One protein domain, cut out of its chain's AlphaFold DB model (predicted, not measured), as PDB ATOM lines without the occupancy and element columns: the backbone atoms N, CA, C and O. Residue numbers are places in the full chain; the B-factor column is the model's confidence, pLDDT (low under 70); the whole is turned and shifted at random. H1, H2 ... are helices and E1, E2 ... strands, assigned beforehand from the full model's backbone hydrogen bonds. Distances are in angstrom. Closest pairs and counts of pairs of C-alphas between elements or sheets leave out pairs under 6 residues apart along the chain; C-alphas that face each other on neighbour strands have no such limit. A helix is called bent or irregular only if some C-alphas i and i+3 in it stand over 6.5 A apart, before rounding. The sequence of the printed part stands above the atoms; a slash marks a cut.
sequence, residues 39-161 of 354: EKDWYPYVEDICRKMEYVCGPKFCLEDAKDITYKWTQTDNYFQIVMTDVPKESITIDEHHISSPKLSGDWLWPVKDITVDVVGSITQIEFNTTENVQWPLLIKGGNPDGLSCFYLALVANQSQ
ATOM      1  N   GLU A  39     -13.223  64.570 -27.141       92.69
ATOM      2  CA  GLU A  39     -12.825  64.929 -25.775       92.69
ATOM      3  C   GLU A  39     -13.677  66.055 -25.185       92.69
ATOM      4  O   GLU A  39     -13.945  66.067 -23.981       92.69
ATOM      5  N   LYS A  40     -14.104  67.012 -26.014       92.00
ATOM      6  CA  LYS A  40     -14.883  68.172 -25.558       92.00
ATOM      7  C   LYS A  40     -16.385  67.965 -25.688       92.00
ATOM      8  O   LYS A  40     -17.136  68.326 -24.784       92.00
ATOM      9  N   ASP A  41     -16.813  67.399 -26.808       90.50
ATOM     10  CA  ASP A  41     -18.209  67.375 -27.228       90.50
ATOM     11  C   ASP A  41     -18.925  66.089 -26.799       90.50
ATOM     12  O   ASP A  41     -20.154  66.092 -26.687       90.50
ATOM     13  N   TRP A  42     -18.178  65.003 -26.550       93.75
ATOM     14  CA  TRP A  42     -18.743  63.671 -26.324       93.75
ATOM     15  C   TRP A  42     -18.362  63.036 -24.984       93.75
ATOM     16  O   TRP A  42     -19.256  62.687 -24.214       93.75
ATOM     17  N   TYR A  43     -17.074  62.918 -24.656       93.88
ATOM     18  CA  TYR A  43     -16.593  62.174 -23.485       93.88
ATOM     19  C   TYR A  43     -17.197  62.633 -22.143       93.88
ATOM     20  O   TYR A  43     -17.638  61.779 -21.372       93.88
ATOM     21  N   PRO A  44     -17.346  63.943 -21.862       90.50
ATOM     22  CA  PRO A  44     -17.999  64.382 -20.630       90.50
ATOM     23  C   PRO A  44     -19.472  63.954 -20.547       90.50
ATOM     24  O   PRO A  44     -19.984  63.688 -19.462       90.50
ATOM     25  N   TYR A  45     -20.160  63.882 -21.690       88.75
ATOM     26  CA  TYR A  45     -21.570  63.503 -21.757       88.75
ATOM     27  C   TYR A  45     -21.756  61.992 -21.676       88.75
ATOM     28  O   TYR A  45     -22.625  61.531 -20.941       88.75
ATOM     29  N   VAL A  46     -20.941  61.214 -22.399       89.44
ATOM     30  CA  VAL A  46     -21.063  59.751 -22.401       89.44
ATOM     31  C   VAL A  46     -20.809  59.183 -21.008       89.44
ATOM     32  O   VAL A  46     -21.555  58.319 -20.565       89.44
ATOM     33  N   GLU A  47     -19.841  59.717 -20.260       85.75
ATOM     34  CA  GLU A  47     -19.554  59.246 -18.903       85.75
ATOM     35  C   GLU A  47     -20.694  59.543 -17.913       85.75
ATOM     36  O   GLU A  47     -20.999  58.704 -17.063       85.75
ATOM     37  N   ASP A  48     -21.358  60.698 -18.025       86.81
ATOM     38  CA  ASP A  48     -22.524  61.040 -17.196       86.81
ATOM     39  C   ASP A  48     -23.750  60.181 -17.542       86.81
ATOM     40  O   ASP A  48     -24.454  59.698 -16.651       86.81
ATOM     41  N   ILE A  49     -23.995  59.960 -18.833       86.19
ATOM     42  CA  ILE A  49     -25.163  59.219 -19.317       86.19
ATOM     43  C   ILE A  49     -25.006  57.728 -19.044       86.19
ATOM     44  O   ILE A  49     -25.932  57.109 -18.520       86.19
ATOM     45  N   CYS A  50     -23.822  57.161 -19.284       84.88
ATOM     46  CA  CYS A  50     -23.544  55.753 -19.013       84.88
ATOM     47  C   CYS A  50     -23.745  55.385 -17.536       84.88
ATOM     48  O   CYS A  50     -24.201  54.287 -17.237       84.88
ATOM     49  N   ARG A  51     -23.490  56.305 -16.597       84.94
ATOM     50  CA  ARG A  51     -23.766  56.080 -15.164       84.94
ATOM     51  C   ARG A  51     -25.261  55.990 -14.829       84.94
ATOM     52  O   ARG A  51     -25.600  55.537 -13.740       84.94
ATOM     53  N   LYS A  52     -26.145  56.447 -15.721       86.38
ATOM     54  CA  LYS A  52     -27.607  56.497 -15.531       86.38
ATOM     55  C   LYS A  52     -28.350  55.436 -16.345       86.38
ATOM     56  O   LYS A  52     -29.555  55.280 -16.171       86.38
ATOM     57  N   MET A  53     -27.670  54.744 -17.256       84.44
ATOM     58  CA  MET A  53     -28.282  53.730 -18.111       84.44
ATOM     59  C   MET A  53     -28.472  52.419 -17.348       84.44
ATOM     60  O   MET A  53     -27.526  51.860 -16.806       84.44
ATOM     61  N   GLU A  54     -29.699  51.900 -17.360       81.38
ATOM     62  CA  GLU A  54     -30.024  50.603 -16.744       81.38
ATOM     63  C   GLU A  54     -29.853  49.423 -17.718       81.38
ATOM     64  O   GLU A  54     -29.747  48.267 -17.305       81.38
ATOM     65  N   TYR A  55     -29.803  49.700 -19.025       80.12
ATOM     66  CA  TYR A  55     -29.666  48.697 -20.081       80.12
ATOM     67  C   TYR A  55     -28.284  48.740 -20.736       80.12
ATOM     68  O   TYR A  55     -27.579  49.748 -20.712       80.12
ATOM     69  N   VAL A  56     -27.913  47.615 -21.348       83.44
ATOM     70  CA  VAL A  56     -26.624  47.422 -22.017       83.44
ATOM     71  C   VAL A  56     -26.809  47.506 -23.525       83.44
ATOM     72  O   VAL A  56     -27.449  46.638 -24.112       83.44
ATOM     73  N   CYS A  57     -26.199  48.503 -24.156       79.06
ATOM     74  CA  CYS A  57     -26.019  48.587 -25.600       79.06
ATOM     75  C   CYS A  57     -24.885  47.634 -26.016       79.06
ATOM     76  O   CYS A  57     -23.705  47.980 -26.023       79.06
ATOM     77  N   GLY A  58     -25.255  46.391 -26.315       75.44
ATOM     78  CA  GLY A  58     -24.326  45.324 -26.672       75.44
ATOM     79  C   GLY A  58     -25.049  44.132 -27.301       75.44
ATOM     80  O   GLY A  58     -26.202  44.271 -27.713       75.44
ATOM     81  N   PRO A  59     -24.440  42.932 -27.318       64.06
ATOM     82  CA  PRO A  59     -24.999  41.751 -27.985       64.06
ATOM     83  C   PRO A  59     -26.420  41.369 -27.541       64.06
ATOM     84  O   PRO A  59     -27.135  40.708 -28.285       64.06
ATOM     85  N   LYS A  60     -26.827  41.775 -26.329       64.44
ATOM     86  CA  LYS A  60     -28.166  41.540 -25.760       64.44
ATOM     87  C   LYS A  60     -29.232  42.532 -26.241       64.44
ATOM     88  O   LYS A  60     -30.411  42.229 -26.137       64.44
ATOM     89  N   PHE A  61     -28.822  43.706 -26.722       60.91
ATOM     90  CA  PHE A  61     -29.697  44.735 -27.296       60.91
ATOM     91  C   PHE A  61     -29.743  44.656 -28.825       60.91
ATOM     92  O   PHE A  61     -30.445  45.433 -29.465       60.91
ATOM     93  N   CYS A  62     -28.988  43.732 -29.430       51.81
ATOM     94  CA  CYS A  62     -29.089  43.488 -30.857       51.81
ATOM     95  C   CYS A  62     -30.542  43.152 -31.201       51.81
ATOM     96  O   CYS A  62     -31.085  42.161 -30.715       51.81
ATOM     97  N   LEU A  63     -31.135  43.984 -32.061       49.88
ATOM     98  CA  LEU A  63     -32.260  43.599 -32.904       49.88
ATOM     99  C   LEU A  63     -31.937  42.200 -33.448       49.88
ATOM    100  O   LEU A  63     -30.794  41.969 -33.855       49.88
ATOM    101  N   GLU A  64     -32.895  41.275 -33.396       40.22
ATOM    102  CA  GLU A  64     -32.713  39.834 -33.666       40.22
ATOM    103  C   GLU A  64     -32.037  39.524 -35.026       40.22
ATOM    104  O   GLU A  64     -31.539  38.419 -35.228       40.22
ATOM    105  N   ASP A  65     -31.902  40.533 -35.894       47.19
ATOM    106  CA  ASP A  65     -31.328  40.507 -37.238       47.19
ATOM    107  C   ASP A  65     -30.005  41.288 -37.412       47.19
ATOM    108  O   ASP A  65     -29.688  41.704 -38.528       47.19
ATOM    109  N   ALA A  66     -29.202  41.538 -36.367       53.84
ATOM    110  CA  ALA A  66     -27.878  42.152 -36.554       53.84
ATOM    111  C   ALA A  66     -26.955  41.217 -37.370       53.84
ATOM    112  O   ALA A  66     -26.243  40.379 -36.817       53.84
ATOM    113  N   LYS A  67     -26.980  41.363 -38.702       57.47
ATOM    114  CA  LYS A  67     -26.269  40.508 -39.669       57.47
ATOM    115  C   LYS A  67     -24.745  40.510 -39.479       57.47
ATOM    116  O   LYS A  67     -24.101  39.515 -39.798       57.47
ATOM    117  N   ASP A  68     -24.197  41.567 -38.873       66.69
ATOM    118  CA  ASP A  68     -22.756  41.838 -38.796       66.69
ATOM    119  C   ASP A  68     -22.224  41.921 -37.347       66.69
ATOM    120  O   ASP A  68     -21.532  42.871 -36.974       66.69
ATOM    121  N   ILE A  69     -22.543  40.948 -36.482       80.25
ATOM    122  CA  ILE A  69     -21.921  40.884 -35.144       80.25
ATOM    123  C   ILE A  69     -20.475  40.389 -35.279       80.25
ATOM    124  O   ILE A  69     -20.223  39.201 -35.484       80.25
ATOM    125  N   THR A  70     -19.513  41.300 -35.122       86.44
ATOM    126  CA  THR A  70     -18.074  41.010 -35.235       86.44
ATOM    127  C   THR A  70     -17.454  40.499 -33.932       86.44
ATOM    128  O   THR A  70     -16.484  39.738 -33.969       86.44
ATOM    129  N   TYR A  71     -18.029  40.860 -32.784       91.75
ATOM    130  CA  TYR A  71     -17.605  40.413 -31.458       91.75
ATOM    131  C   TYR A  71     -18.796  40.296 -30.505       91.75
ATOM    132  O   TYR A  71     -19.835  40.935 -30.674       91.75
ATOM    133  N   LYS A  72     -18.639  39.473 -29.468       91.12
ATOM    134  CA  LYS A  72     -19.571  39.396 -28.336       91.12
ATOM    135  C   LYS A  72     -18.810  39.639 -27.052       91.12
ATOM    136  O   LYS A  72     -17.646  39.273 -26.957       91.12
ATOM    137  N   TRP A  73     -19.473  40.218 -26.064       93.06
ATOM    138  CA  TRP A  73     -18.882  40.426 -24.756       93.06
ATOM    139  C   TRP A  73     -19.892  40.173 -23.641       93.06
ATOM    140  O   TRP A  73     -21.106  40.307 -23.832       93.06
ATOM    141  N   THR A  74     -19.380  39.774 -22.486       92.00
ATOM    142  CA  THR A  74     -20.131  39.575 -21.250       92.00
ATOM    143  C   THR A  74     -19.386  40.223 -20.092       92.00
ATOM    144  O   THR A  74     -18.166  40.375 -20.126       92.00
ATOM    145  N   GLN A  75     -20.145  40.610 -19.070       91.88
ATOM    146  CA  GLN A  75     -19.630  41.150 -17.821       91.88
ATOM    147  C   GLN A  75     -20.229  40.353 -16.659       91.88
ATOM    148  O   GLN A  75     -21.447  40.148 -16.622       91.88
ATOM    149  N   THR A  76     -19.380  39.933 -15.721       91.25
ATOM    150  CA  THR A  76     -19.771  39.382 -14.415       91.25
ATOM    151  C   THR A  76     -19.002  40.139 -13.337       91.25
ATOM    152  O   THR A  76     -17.789  39.975 -13.225       91.25
ATOM    153  N   ASP A  77     -19.690  40.984 -12.567       89.94
ATOM    154  CA  ASP A  77     -19.062  41.941 -11.646       89.94
ATOM    155  C   ASP A  77     -17.988  42.781 -12.367       89.94
ATOM    156  O   ASP A  77     -18.290  43.483 -13.332       89.94
ATOM    157  N   ASN A  78     -16.726  42.673 -11.951       92.75
ATOM    158  CA  ASN A  78     -15.608  43.413 -12.542       92.75
ATOM    159  C   ASN A  78     -14.963  42.686 -13.725       92.75
ATOM    160  O   ASN A  78     -14.064  43.240 -14.349       92.75
ATOM    161  N   TYR A  79     -15.350  41.442 -13.991       94.69
ATOM    162  CA  TYR A  79     -14.713  40.594 -14.989       94.69
ATOM    163  C   TYR A  79     -15.426  40.709 -16.334       94.69
ATOM    164  O   TYR A  79     -16.651  40.569 -16.414       94.69
ATOM    165  N   PHE A  80     -14.641  40.909 -17.387       95.69
ATOM    166  CA  PHE A  80     -15.096  40.956 -18.768       95.69
ATOM    167  C   PHE A  80     -14.513  39.811 -19.573       95.69
ATOM    168  O   PHE A  80     -13.339  39.468 -19.442       95.69
ATOM    169  N   GLN A  81     -15.338  39.295 -20.476       96.06
ATOM    170  CA  GLN A  81     -14.927  38.341 -21.491       96.06
ATOM    171  C   GLN A  81     -15.433  38.822 -22.846       96.06
ATOM    172  O   GLN A  81     -16.632  39.025 -23.029       96.06
ATOM    173  N   ILE A  82     -14.524  38.979 -23.804       96.44
ATOM    174  CA  ILE A  82     -14.813  39.312 -25.198       96.44
ATOM    175  C   ILE A  82     -14.425  38.120 -26.063       96.44
ATOM    176  O   ILE A  82     -13.346  37.553 -25.907       96.44
ATOM    177  N   VAL A  83     -15.291  37.767 -27.005       95.25
ATOM    178  CA  VAL A  83     -15.085  36.672 -27.948       95.25
ATOM    179  C   VAL A  83     -15.202  37.189 -29.377       95.25
ATOM    180  O   VAL A  83     -16.193  37.826 -29.747       95.25
ATOM    181  N   MET A  84     -14.194  36.871 -30.184       95.00
ATOM    182  CA  MET A  84     -14.098  37.173 -31.611       95.00
ATOM    183  C   MET A  84     -13.692  35.920 -32.387       95.00
ATOM    184  O   MET A  84     -13.048  35.025 -31.844       95.00
ATOM    185  N   THR A  85     -14.042  35.860 -33.671       93.56
ATOM    186  CA  THR A  85     -13.580  34.801 -34.581       93.56
ATOM    187  C   THR A  85     -12.583  35.345 -35.595       93.56
ATOM    188  O   THR A  85     -12.700  36.497 -36.003       93.56
ATOM    189  N   ASP A  86     -11.638  34.523 -36.039       94.38
ATOM    190  CA  ASP A  86     -10.699  34.805 -37.134       94.38
ATOM    191  C   ASP A  86      -9.860  36.078 -36.926       94.38
ATOM    192  O   ASP A  86      -9.527  36.786 -37.876       94.38
ATOM    193  N   VAL A  87      -9.519  36.378 -35.671       96.06
ATOM    194  CA  VAL A  87      -8.619  37.476 -35.306       96.06
ATOM    195  C   VAL A  87      -7.312  36.874 -34.789       96.06
ATOM    196  O   VAL A  87      -7.310  36.200 -33.771       96.06
ATOM    197  N   PRO A  88      -6.173  37.041 -35.463       94.75
ATOM    198  CA  PRO A  88      -4.927  36.490 -34.950       94.75
ATOM    199  C   PRO A  88      -4.366  37.355 -33.810       94.75
ATOM    200  O   PRO A  88      -4.534  38.579 -33.814       94.75
ATOM    201  N   LYS A  89      -3.668  36.739 -32.845       94.69
ATOM    202  CA  LYS A  89      -3.162  37.427 -31.639       94.69
ATOM    203  C   LYS A  89      -2.260  38.614 -31.984       94.69
ATOM    204  O   LYS A  89      -2.348  39.659 -31.352       94.69
ATOM    205  N   GLU A  90      -1.429  38.471 -33.008       95.88
ATOM    206  CA  GLU A  90      -0.506  39.492 -33.507       95.88
ATOM    207  C   GLU A  90      -1.190  40.721 -34.121       95.88
ATOM    208  O   GLU A  90      -0.547  41.756 -34.279       95.88
ATOM    209  N   SER A  91      -2.479  40.627 -34.461       96.25
ATOM    210  CA  SER A  91      -3.266  41.759 -34.969       96.25
ATOM    211  C   SER A  91      -3.932  42.584 -33.867       96.25
ATOM    212  O   SER A  91      -4.640  43.542 -34.173       96.25
ATOM    213  N   ILE A  92      -3.732  42.206 -32.601       97.38
ATOM    214  CA  ILE A  92      -4.371  42.834 -31.449       97.38
ATOM    215  C   ILE A  92      -3.329  43.646 -30.693       97.38
ATOM    216  O   ILE A  92      -2.358  43.113 -30.155       97.38
ATOM    217  N   THR A  93      -3.574  44.945 -30.606       97.75
ATOM    218  CA  THR A  93      -2.893  45.846 -29.678       97.75
ATOM    219  C   THR A  93      -3.897  46.277 -28.626       97.75
ATOM    220  O   THR A  93      -4.964  46.784 -28.969       97.75
ATOM    221  N   ILE A  94      -3.578  46.054 -27.357       97.81
ATOM    222  CA  ILE A  94      -4.488  46.298 -26.242       97.81
ATOM    223  C   ILE A  94      -3.702  46.827 -25.044       97.81
ATOM    224  O   ILE A  94      -2.646  46.289 -24.703       97.81
ATOM    225  N   ASP A  95      -4.220  47.879 -24.424       97.12
ATOM    226  CA  ASP A  95      -3.704  48.452 -23.187       97.12
ATOM    227  C   ASP A  95      -4.849  48.822 -22.225       97.12
ATOM    228  O   ASP A  95      -6.010  48.458 -22.433       97.12
ATOM    229  N   GLU A  96      -4.502  49.503 -21.131       96.75
ATOM    230  CA  GLU A  96      -5.432  49.910 -20.074       96.75
ATOM    231  C   GLU A  96      -6.547  50.852 -20.565       96.75
ATOM    232  O   GLU A  96      -7.605  50.914 -19.939       96.75
ATOM    233  N   HIS A  97      -6.361  51.567 -21.676       96.38
ATOM    234  CA  HIS A  97      -7.290  52.588 -22.167       96.38
ATOM    235  C   HIS A  97      -7.828  52.326 -23.574       96.38
ATOM    236  O   HIS A  97      -8.880  52.868 -23.915       96.38
ATOM    237  N   HIS A  98      -7.160  51.494 -24.369       97.81
ATOM    238  CA  HIS A  98      -7.462  51.329 -25.781       97.81
ATOM    239  C   HIS A  98      -7.339  49.874 -26.246       97.81
ATOM    240  O   HIS A  98      -6.479  49.109 -25.798       97.81
ATOM    241  N   ILE A  99      -8.166  49.515 -27.226       98.19
ATOM    242  CA  ILE A  99      -7.997  48.316 -28.043       98.19
ATOM    243  C   ILE A  99      -7.995  48.675 -29.519       98.19
ATOM    244  O   ILE A  99      -8.794  49.474 -29.997       98.19
ATOM    245  N   SER A 100      -7.139  48.000 -30.270       98.00
ATOM    246  CA  SER A 100      -7.195  47.974 -31.720       98.00
ATOM    247  C   SER A 100      -7.018  46.540 -32.204       98.00
ATOM    248  O   SER A 100      -6.018  45.878 -31.923       98.00
ATOM    249  N   SER A 101      -8.022  46.066 -32.931       96.81
ATOM    250  CA  SER A 101      -8.034  44.795 -33.646       96.81
ATOM    251  C   SER A 101      -8.835  44.953 -34.947       96.81
ATOM    252  O   SER A 101      -9.575  45.928 -35.098       96.81
ATOM    253  N   PRO A 102      -8.773  43.987 -35.879       94.75
ATOM    254  CA  PRO A 102      -9.580  44.014 -37.100       94.75
ATOM    255  C   PRO A 102     -11.105  44.054 -36.892       94.75
ATOM    256  O   PRO A 102     -11.821  44.410 -37.824       94.75
ATOM    257  N   LYS A 103     -11.616  43.641 -35.721       93.81
ATOM    258  CA  LYS A 103     -13.064  43.482 -35.457       93.81
ATOM    259  C   LYS A 103     -13.616  44.359 -34.332       93.81
ATOM    260  O   LYS A 103     -14.821  44.595 -34.313       93.81
ATOM    261  N   LEU A 104     -12.753  44.800 -33.422       96.00
ATOM    262  CA  LEU A 104     -13.060  45.649 -32.274       96.00
ATOM    263  C   LEU A 104     -11.936  46.671 -32.116       96.00
ATOM    264  O   LEU A 104     -10.771  46.288 -31.962       96.00
ATOM    265  N   SER A 105     -12.281  47.949 -32.142       97.56
ATOM    266  CA  SER A 105     -11.337  49.035 -31.898       97.56
ATOM    267  C   SER A 105     -12.006  50.167 -31.140       97.56
ATOM    268  O   SER A 105     -13.222  50.336 -31.235       97.56
ATOM    269  N   GLY A 106     -11.209  50.942 -30.413       97.81
ATOM    270  CA  GLY A 106     -11.639  52.150 -29.729       97.81
ATOM    271  C   GLY A 106     -11.121  52.260 -28.301       97.81
ATOM    272  O   GLY A 106     -10.463  51.362 -27.774       97.81
ATOM    273  N   ASP A 107     -11.459  53.379 -27.674       97.44
ATOM    274  CA  ASP A 107     -11.161  53.651 -26.275       97.44
ATOM    275  C   ASP A 107     -12.187  52.967 -25.377       97.44
ATOM    276  O   ASP A 107     -13.403  53.096 -25.578       97.44
ATOM    277  N   TRP A 108     -11.701  52.273 -24.352       96.06
ATOM    278  CA  TRP A 108     -12.553  51.657 -23.344       96.06
ATOM    279  C   TRP A 108     -13.423  52.697 -22.645       96.06
ATOM    280  O   TRP A 108     -13.001  53.836 -22.413       96.06
ATOM    281  N   LEU A 109     -14.636  52.297 -22.247       94.06
ATOM    282  CA  LEU A 109     -15.502  53.173 -21.459       94.06
ATOM    283  C   LEU A 109     -14.799  53.634 -20.168       94.06
ATOM    284  O   LEU A 109     -14.775  54.832 -19.869       94.06
ATOM    285  N   TRP A 110     -14.146  52.700 -19.471       92.44
ATOM    286  CA  TRP A 110     -13.284  52.966 -18.317       92.44
ATOM    287  C   TRP A 110     -11.977  52.160 -18.382       92.44
ATOM    288  O   TRP A 110     -11.904  51.192 -19.134       92.44
ATOM    289  N   PRO A 111     -10.944  52.529 -17.599       94.12
ATOM    290  CA  PRO A 111      -9.679  51.800 -17.580       94.12
ATOM    291  C   PRO A 111      -9.820  50.324 -17.176       94.12
ATOM    292  O   PRO A 111     -10.608  49.984 -16.285       94.12
ATOM    293  N   VAL A 112      -9.019  49.459 -17.803       95.44
ATOM    294  CA  VAL A 112      -9.020  48.000 -17.596       95.44
ATOM    295  C   VAL A 112      -7.657  47.486 -17.117       95.44
ATOM    296  O   VAL A 112      -6.622  48.099 -17.351       95.44
ATOM    297  N   LYS A 113      -7.630  46.327 -16.460       96.06
ATOM    298  CA  LYS A 113      -6.408  45.689 -15.942       96.06
ATOM    299  C   LYS A 113      -6.447  44.173 -16.112       96.06
ATOM    300  O   LYS A 113      -7.480  43.612 -16.462       96.06
ATOM    301  N   ASP A 114      -5.330  43.514 -15.809       96.31
ATOM    302  CA  ASP A 114      -5.195  42.048 -15.848       96.31
ATOM    303  C   ASP A 114      -5.572  41.447 -17.214       96.31
ATOM    304  O   ASP A 114      -6.224  40.410 -17.296       96.31
ATOM    305  N   ILE A 115      -5.183  42.135 -18.289       97.62
ATOM    306  CA  ILE A 115      -5.585  41.805 -19.656       97.62
ATOM    307  C   ILE A 115      -4.930  40.494 -20.104       97.62
ATOM    308  O   ILE A 115      -3.702  40.371 -20.118       97.62
ATOM    309  N   THR A 116      -5.746  39.542 -20.546       97.69
ATOM    310  CA  THR A 116      -5.308  38.303 -21.190       97.69
ATOM    311  C   THR A 116      -5.879  38.210 -22.600       97.69
ATOM    312  O   THR A 116      -6.978  38.677 -22.889       97.69
ATOM    313  N   VAL A 117      -5.091  37.633 -23.510       97.38
ATOM    314  CA  VAL A 117      -5.494  37.388 -24.899       97.38
ATOM    315  C   VAL A 117      -5.098  35.968 -25.257       97.38
ATOM    316  O   VAL A 117      -3.906  35.671 -25.421       97.38
ATOM    317  N   ASP A 118      -6.097  35.115 -25.415       96.75
ATOM    318  CA  ASP A 118      -5.945  33.709 -25.753       96.75
ATOM    319  C   ASP A 118      -6.567  33.426 -27.115       96.75
ATOM    320  O   ASP A 118      -7.649  33.907 -27.448       96.75
ATOM    321  N   VAL A 119      -5.864  32.639 -27.930       95.50
ATOM    322  CA  VAL A 119      -6.336  32.242 -29.258       95.50
ATOM    323  C   VAL A 119      -6.338  30.726 -29.337       95.50
ATOM    324  O   VAL A 119      -5.293  30.085 -29.204       95.50
ATOM    325  N   VAL A 120      -7.521  30.151 -29.549       92.88
ATOM    326  CA  VAL A 120      -7.740  28.706 -29.658       92.88
ATOM    327  C   VAL A 120      -8.476  28.422 -30.963       92.88
ATOM    328  O   VAL A 120      -9.670  28.687 -31.106       92.88
ATOM    329  N   GLY A 121      -7.752  27.872 -31.939       92.69
ATOM    330  CA  GLY A 121      -8.280  27.686 -33.290       92.69
ATOM    331  C   GLY A 121      -8.573  29.035 -33.947       92.69
ATOM    332  O   GLY A 121      -7.682  29.871 -34.049       92.69
ATOM    333  N   SER A 122      -9.816  29.244 -34.381       93.50
ATOM    334  CA  SER A 122     -10.290  30.531 -34.907       93.50
ATOM    335  C   SER A 122     -10.861  31.454 -33.832       93.50
ATOM    336  O   SER A 122     -11.237  32.577 -34.146       93.50
ATOM    337  N   ILE A 123     -10.966  31.015 -32.577       96.12
ATOM    338  CA  ILE A 123     -11.579  31.810 -31.512       96.12
ATOM    339  C   ILE A 123     -10.498  32.615 -30.804       96.12
ATOM    340  O   ILE A 123      -9.516  32.061 -30.316       96.12
ATOM    341  N   THR A 124     -10.712  33.921 -30.725       97.25
ATOM    342  CA  THR A 124      -9.957  34.842 -29.877       97.25
ATOM    343  C   THR A 124     -10.797  35.211 -28.683       97.25
ATOM    344  O   THR A 124     -11.926  35.681 -28.836       97.25
ATOM    345  N   GLN A 125     -10.220  35.036 -27.509       97.81
ATOM    346  CA  GLN A 125     -10.812  35.403 -26.243       97.81
ATOM    347  C   GLN A 125      -9.932  36.460 -25.585       97.81
ATOM    348  O   GLN A 125      -8.728  36.263 -25.426       97.81
ATOM    349  N   ILE A 126     -10.539  37.592 -25.248       97.94
ATOM    350  CA  ILE A 126      -9.900  38.652 -24.470       97.94
ATOM    351  C   ILE A 126     -10.608  38.711 -23.129       97.94
ATOM    352  O   ILE A 126     -11.836  38.790 -23.086       97.94
ATOM    353  N   GLU A 127      -9.842  38.695 -22.051       97.94
ATOM    354  CA  GLU A 127     -10.374  38.859 -20.704       97.94
ATOM    355  C   GLU A 127      -9.661  40.005 -20.008       97.94
ATOM    356  O   GLU A 127      -8.479  40.255 -20.245       97.94
ATOM    357  N   PHE A 128     -10.385  40.725 -19.162       97.25
ATOM    358  CA  PHE A 128      -9.817  41.772 -18.324       97.25
ATOM    359  C   PHE A 128     -10.715  42.034 -17.121       97.25
ATOM    360  O   PHE A 128     -11.888  41.655 -17.094       97.25
ATOM    361  N   ASN A 129     -10.161  42.726 -16.131       95.06
ATOM    362  CA  ASN A 129     -10.888  43.209 -14.969       95.06
ATOM    363  C   ASN A 129     -11.010  44.734 -14.996       95.06
ATOM    364  O   ASN A 129     -10.130  45.437 -15.489       95.06
ATOM    365  N   THR A 130     -12.056  45.257 -14.370       91.62
ATOM    366  CA  THR A 130     -12.215  46.687 -14.090       91.62
ATOM    367  C   THR A 130     -11.740  47.026 -12.678       91.62
ATOM    368  O   THR A 130     -11.629  46.171 -11.789       91.62
ATOM    369  N   THR A 131     -11.412  48.298 -12.451       80.75
ATOM    370  CA  THR A 131     -11.008  48.804 -11.127       80.75
ATOM    371  C   THR A 131     -12.190  48.936 -10.168       80.75
ATOM    372  O   THR A 131     -12.027  48.709  -8.970       80.75
ATOM    373  N   GLU A 132     -13.377  49.226 -10.695       79.94
ATOM    374  CA  GLU A 132     -14.620  49.397  -9.943       79.94
ATOM    375  C   GLU A 132     -15.709  48.433 -10.435       79.94
ATOM    376  O   GLU A 132     -15.745  48.079 -11.618       79.94
ATOM    377  N   ASN A 133     -16.616  48.034  -9.532       81.69
ATOM    378  CA  ASN A 133     -17.805  47.246  -9.876       81.69
ATOM    379  C   ASN A 133     -18.899  48.164 -10.423       81.69
ATOM    380  O   ASN A 133     -19.827  48.552  -9.711       81.69
ATOM    381  N   VAL A 134     -18.724  48.573 -11.676       82.69
ATOM    382  CA  VAL A 134     -19.655  49.430 -12.410       82.69
ATOM    383  C   VAL A 134     -20.213  48.625 -13.571       82.69
ATOM    384  O   VAL A 134     -19.460  47.961 -14.276       82.69
ATOM    385  N   GLN A 135     -21.525  48.678 -13.786       84.44
ATOM    386  CA  GLN A 135     -22.145  48.102 -14.976       84.44
ATOM    387  C   GLN A 135     -21.713  48.905 -16.209       84.44
ATOM    388  O   GLN A 135     -21.854  50.126 -16.223       84.44
ATOM    389  N   TRP A 136     -21.205  48.239 -17.247       89.81
ATOM    390  CA  TRP A 136     -20.860  48.905 -18.502       89.81
ATOM    391  C   TRP A 136     -22.060  48.870 -19.443       89.81
ATOM    392  O   TRP A 136     -22.408  47.805 -19.949       89.81
ATOM    393  N   PRO A 137     -22.723  50.006 -19.714       88.88
ATOM    394  CA  PRO A 137     -23.763  50.045 -20.735       88.88
ATOM    395  C   PRO A 137     -23.181  49.984 -22.154       88.88
ATOM    396  O   PRO A 137     -23.882  49.574 -23.072       88.88
ATOM    397  N   LEU A 138     -21.913  50.364 -22.335       91.38
ATOM    398  CA  LEU A 138     -21.168  50.350 -23.593       91.38
ATOM    399  C   LEU A 138     -19.765  49.791 -23.352       91.38
ATOM    400  O   LEU A 138     -19.189  50.017 -22.292       91.38
ATOM    401  N   LEU A 139     -19.195  49.113 -24.350       93.25
ATOM    402  CA  LEU A 139     -17.811  48.633 -24.275       93.25
ATOM    403  C   LEU A 139     -16.794  49.732 -24.627       93.25
ATOM    404  O   LEU A 139     -15.788  49.904 -23.943       93.25
ATOM    405  N   ILE A 140     -17.081  50.474 -25.695       95.62
ATOM    406  CA  ILE A 140     -16.213  51.496 -26.282       95.62
ATOM    407  C   ILE A 140     -16.902  52.854 -26.165       95.62
ATOM    408  O   ILE A 140     -18.103  52.947 -26.429       95.62
ATOM    409  N   LYS A 141     -16.155  53.899 -25.787       94.88
ATOM    410  CA  LYS A 141     -16.673  55.276 -25.686       94.88
ATOM    411  C   LYS A 141     -16.315  56.185 -26.861       94.88
ATOM    412  O   LYS A 141     -16.965  57.212 -27.023       94.88
ATOM    413  N   GLY A 142     -15.322  55.827 -27.673       95.62
ATOM    414  CA  GLY A 142     -14.845  56.627 -28.807       95.62
ATOM    415  C   GLY A 142     -13.473  56.161 -29.279       95.62
ATOM    416  O   GLY A 142     -13.199  54.963 -29.232       95.62
ATOM    417  N   GLY A 143     -12.624  57.074 -29.756       94.88
ATOM    418  CA  GLY A 143     -11.211  56.784 -30.002       94.88
ATOM    419  C   GLY A 143     -10.958  55.910 -31.223       94.88
ATOM    420  O   GLY A 143     -10.257  54.910 -31.144       94.88
ATOM    421  N   ASN A 144     -11.534  56.270 -32.369       94.56
ATOM    422  CA  ASN A 144     -11.539  55.438 -33.582       94.56
ATOM    423  C   ASN A 144     -12.276  54.084 -33.402       94.56
ATOM    424  O   ASN A 144     -11.693  53.016 -33.629       94.56
ATOM    425  N   PRO A 145     -13.569  54.125 -33.025       96.19
ATOM    426  CA  PRO A 145     -14.354  52.923 -32.793       96.19
ATOM    427  C   PRO A 145     -14.571  52.106 -34.073       96.19
ATOM    428  O   PRO A 145     -14.678  52.673 -35.166       96.19
ATOM    429  N   ASP A 146     -14.693  50.785 -33.933       95.12
ATOM    430  CA  ASP A 146     -15.113  49.903 -35.027       95.12
ATOM    431  C   ASP A 146     -16.571  50.172 -35.449       95.12
ATOM    432  O   ASP A 146     -17.308  50.918 -34.801       95.12
ATOM    433  N   GLY A 147     -17.010  49.561 -36.550       93.00
ATOM    434  CA  GLY A 147     -18.337  49.809 -37.111       93.00
ATOM    435  C   GLY A 147     -19.511  49.432 -36.195       93.00
ATOM    436  O   GLY A 147     -20.530  50.123 -36.212       93.00
ATOM    437  N   LEU A 148     -19.378  48.377 -35.382       91.50
ATOM    438  CA  LEU A 148     -20.411  47.963 -34.429       91.50
ATOM    439  C   LEU A 148     -20.400  48.867 -33.189       91.50
ATOM    440  O   LEU A 148     -21.460  49.312 -32.749       91.50
ATOM    441  N   SER A 149     -19.215  49.218 -32.684       94.31
ATOM    442  CA  SER A 149     -19.073  50.223 -31.623       94.31
ATOM    443  C   SER A 149     -19.651  51.581 -32.044       94.31
ATOM    444  O   SER A 149     -20.393  52.194 -31.277       94.31
ATOM    445  N   CYS A 150     -19.403  52.023 -33.283       95.31
ATOM    446  CA  CYS A 150     -20.011  53.225 -33.866       95.31
ATOM    447  C   CYS A 150     -21.543  53.172 -33.824       95.31
ATOM    448  O   CYS A 150     -22.183  54.158 -33.465       95.31
ATOM    449  N   PHE A 151     -22.140  52.024 -34.159       91.75
ATOM    450  CA  PHE A 151     -23.591  51.860 -34.120       91.75
ATOM    451  C   PHE A 151     -24.141  52.058 -32.704       91.75
ATOM    452  O   PHE A 151     -25.083  52.825 -32.507       91.75
ATOM    453  N   TYR A 152     -23.527  51.431 -31.697       91.44
ATOM    454  CA  TYR A 152     -23.957  51.599 -30.309       91.44
ATOM    455  C   TYR A 152     -23.764  53.032 -29.800       91.44
ATOM    456  O   TYR A 152     -24.661  53.574 -29.155       91.44
ATOM    457  N   LEU A 153     -22.645  53.675 -30.140       94.12
ATOM    458  CA  LEU A 153     -22.397  55.078 -29.803       94.12
ATOM    459  C   LEU A 153     -23.436  56.009 -30.435       94.12
ATOM    460  O   LEU A 153     -23.951  56.901 -29.762       94.12
ATOM    461  N   ALA A 154     -23.808  55.769 -31.695       92.69
ATOM    462  CA  ALA A 154     -24.854  56.527 -32.369       92.69
ATOM    463  C   ALA A 154     -26.223  56.384 -31.687       92.69
ATOM    464  O   ALA A 154     -26.945  57.375 -31.558       92.69
ATOM    465  N   LEU A 155     -26.577  55.183 -31.216       88.75
ATOM    466  CA  LEU A 155     -27.820  54.962 -30.468       88.75
ATOM    467  C   LEU A 155     -27.839  55.758 -29.161       88.75
ATOM    468  O   LEU A 155     -28.815  56.463 -28.896       88.75
ATOM    469  N   VAL A 156     -26.754  55.697 -28.384       90.12
ATOM    470  CA  VAL A 156     -26.652  56.437 -27.117       90.12
ATOM    471  C   VAL A 156     -26.665  57.943 -27.364       90.12
ATOM    472  O   VAL A 156     -27.390  58.671 -26.686       90.12
ATOM    473  N   ALA A 157     -25.942  58.430 -28.375       92.06
ATOM    474  CA  ALA A 157     -25.973  59.839 -28.755       92.06
ATOM    475  C   ALA A 157     -27.387  60.297 -29.153       92.06
ATOM    476  O   ALA A 157     -27.838  61.357 -28.713       92.06
ATOM    477  N   ASN A 158     -28.126  59.480 -29.911       88.31
ATOM    478  CA  ASN A 158     -29.493  59.795 -30.322       88.31
ATOM    479  C   ASN A 158     -30.460  59.852 -29.124       88.31
ATOM    480  O   ASN A 158     -31.213  60.812 -28.975       88.31
ATOM    481  N   GLN A 159     -30.385  58.880 -28.210       83.69
ATOM    482  CA  GLN A 159     -31.166  58.882 -26.961       83.69
ATOM    483  C   GLN A 159     -30.865  60.101 -26.081       83.69
ATOM    484  O   GLN A 159     -31.737  60.607 -25.378       83.69
ATOM    485  N   SER A 160     -29.636  60.598 -26.173       85.69
ATOM    486  CA  SER A 160     -29.150  61.786 -25.473       85.69
ATOM    487  C   SER A 160     -29.493  63.098 -26.188       85.69
ATOM    488  O   SER A 160     -29.019  64.156 -25.777       85.69
ATOM    489  N   GLN A 161     -30.281  63.046 -27.271       87.94
ATOM    490  CA  GLN A 161     -30.640  64.186 -28.125       87.94
ATOM    491  C   GLN A 161     -29.422  64.911 -28.733       87.94
ATOM    492  O   GLN A 161     -29.489  66.088 -29.087       87.94
TER     493      GLN A 161
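Overview. This is residues 39 to 161 of the 354 residues of an uncharacterized protein of Trichomonas vaginalis (UniProt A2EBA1). A twisted four-stranded sheet, E1, E2, E6, E5, makes one wall, and a small three-stranded sheet, E3, E4, E7, lies partly over one face of it. Helices H1 and H2 lie beyond E7, at the end away from the E5-E6 turn. The 123 printed residues run H1, E1 to E7, H2; both sheets are antiparallel and the class is mixed. The whole is compact, radius of gyration of the C-alphas 13.9 A, spanning 43 by 34 by 26 A.

Arrangement. E1, residues 71 to 76, and E2, residues 79 to 85, form a hairpin, with N 74 and O 81 2.9 A apart. E6, residues 123 to 130, is E2's other neighbour, N 82 to O 126 being 2.8 A. E5, residues 112 to 120, forms a hairpin with E6, N 118 to O 125 being 2.9 A. In the small sheet E3, residues 98 to 100, and E4, residues 105 to 108, form a hairpin, N 99 to O 106 3.0 A. E7, residues 140 to 142, pairs with E4, N 107 to O 142 2.8 A. H2, residues 147 to 159, only grazes this sheet; its closest C-alphas to E7 are Ser 149 and Ile 140, 6.2 A. H1, residues 39 to 50, also only grazes it, Val 46 to Lys 141 at 7.1 A between closest C-alphas. H1 and H2 are near each other. Every O i to N i+4 pair is within hydrogen-bond range in H2, 4 of 8 in H1.

Along the chain. H1 begins at C-alpha 39 (-12.825, 64.929, -25.775) and is irregular, C-alphas 41 and 44 being 7.2 A apart. E5 measures 22.8 A, E6 22.9 A, E2 20.5 A and H2 18.7 A, ending at C-alpha 159 (-31.166, 58.882, -26.961).

Size, cuts and confidence. The farthest C-alphas, Gly 121 and Gln 161, are 43.1 A apart. The printed part has no cut. H1 to E1 and E2 to E3 are long links. Residues 59 to 68 have pLDDT under 70.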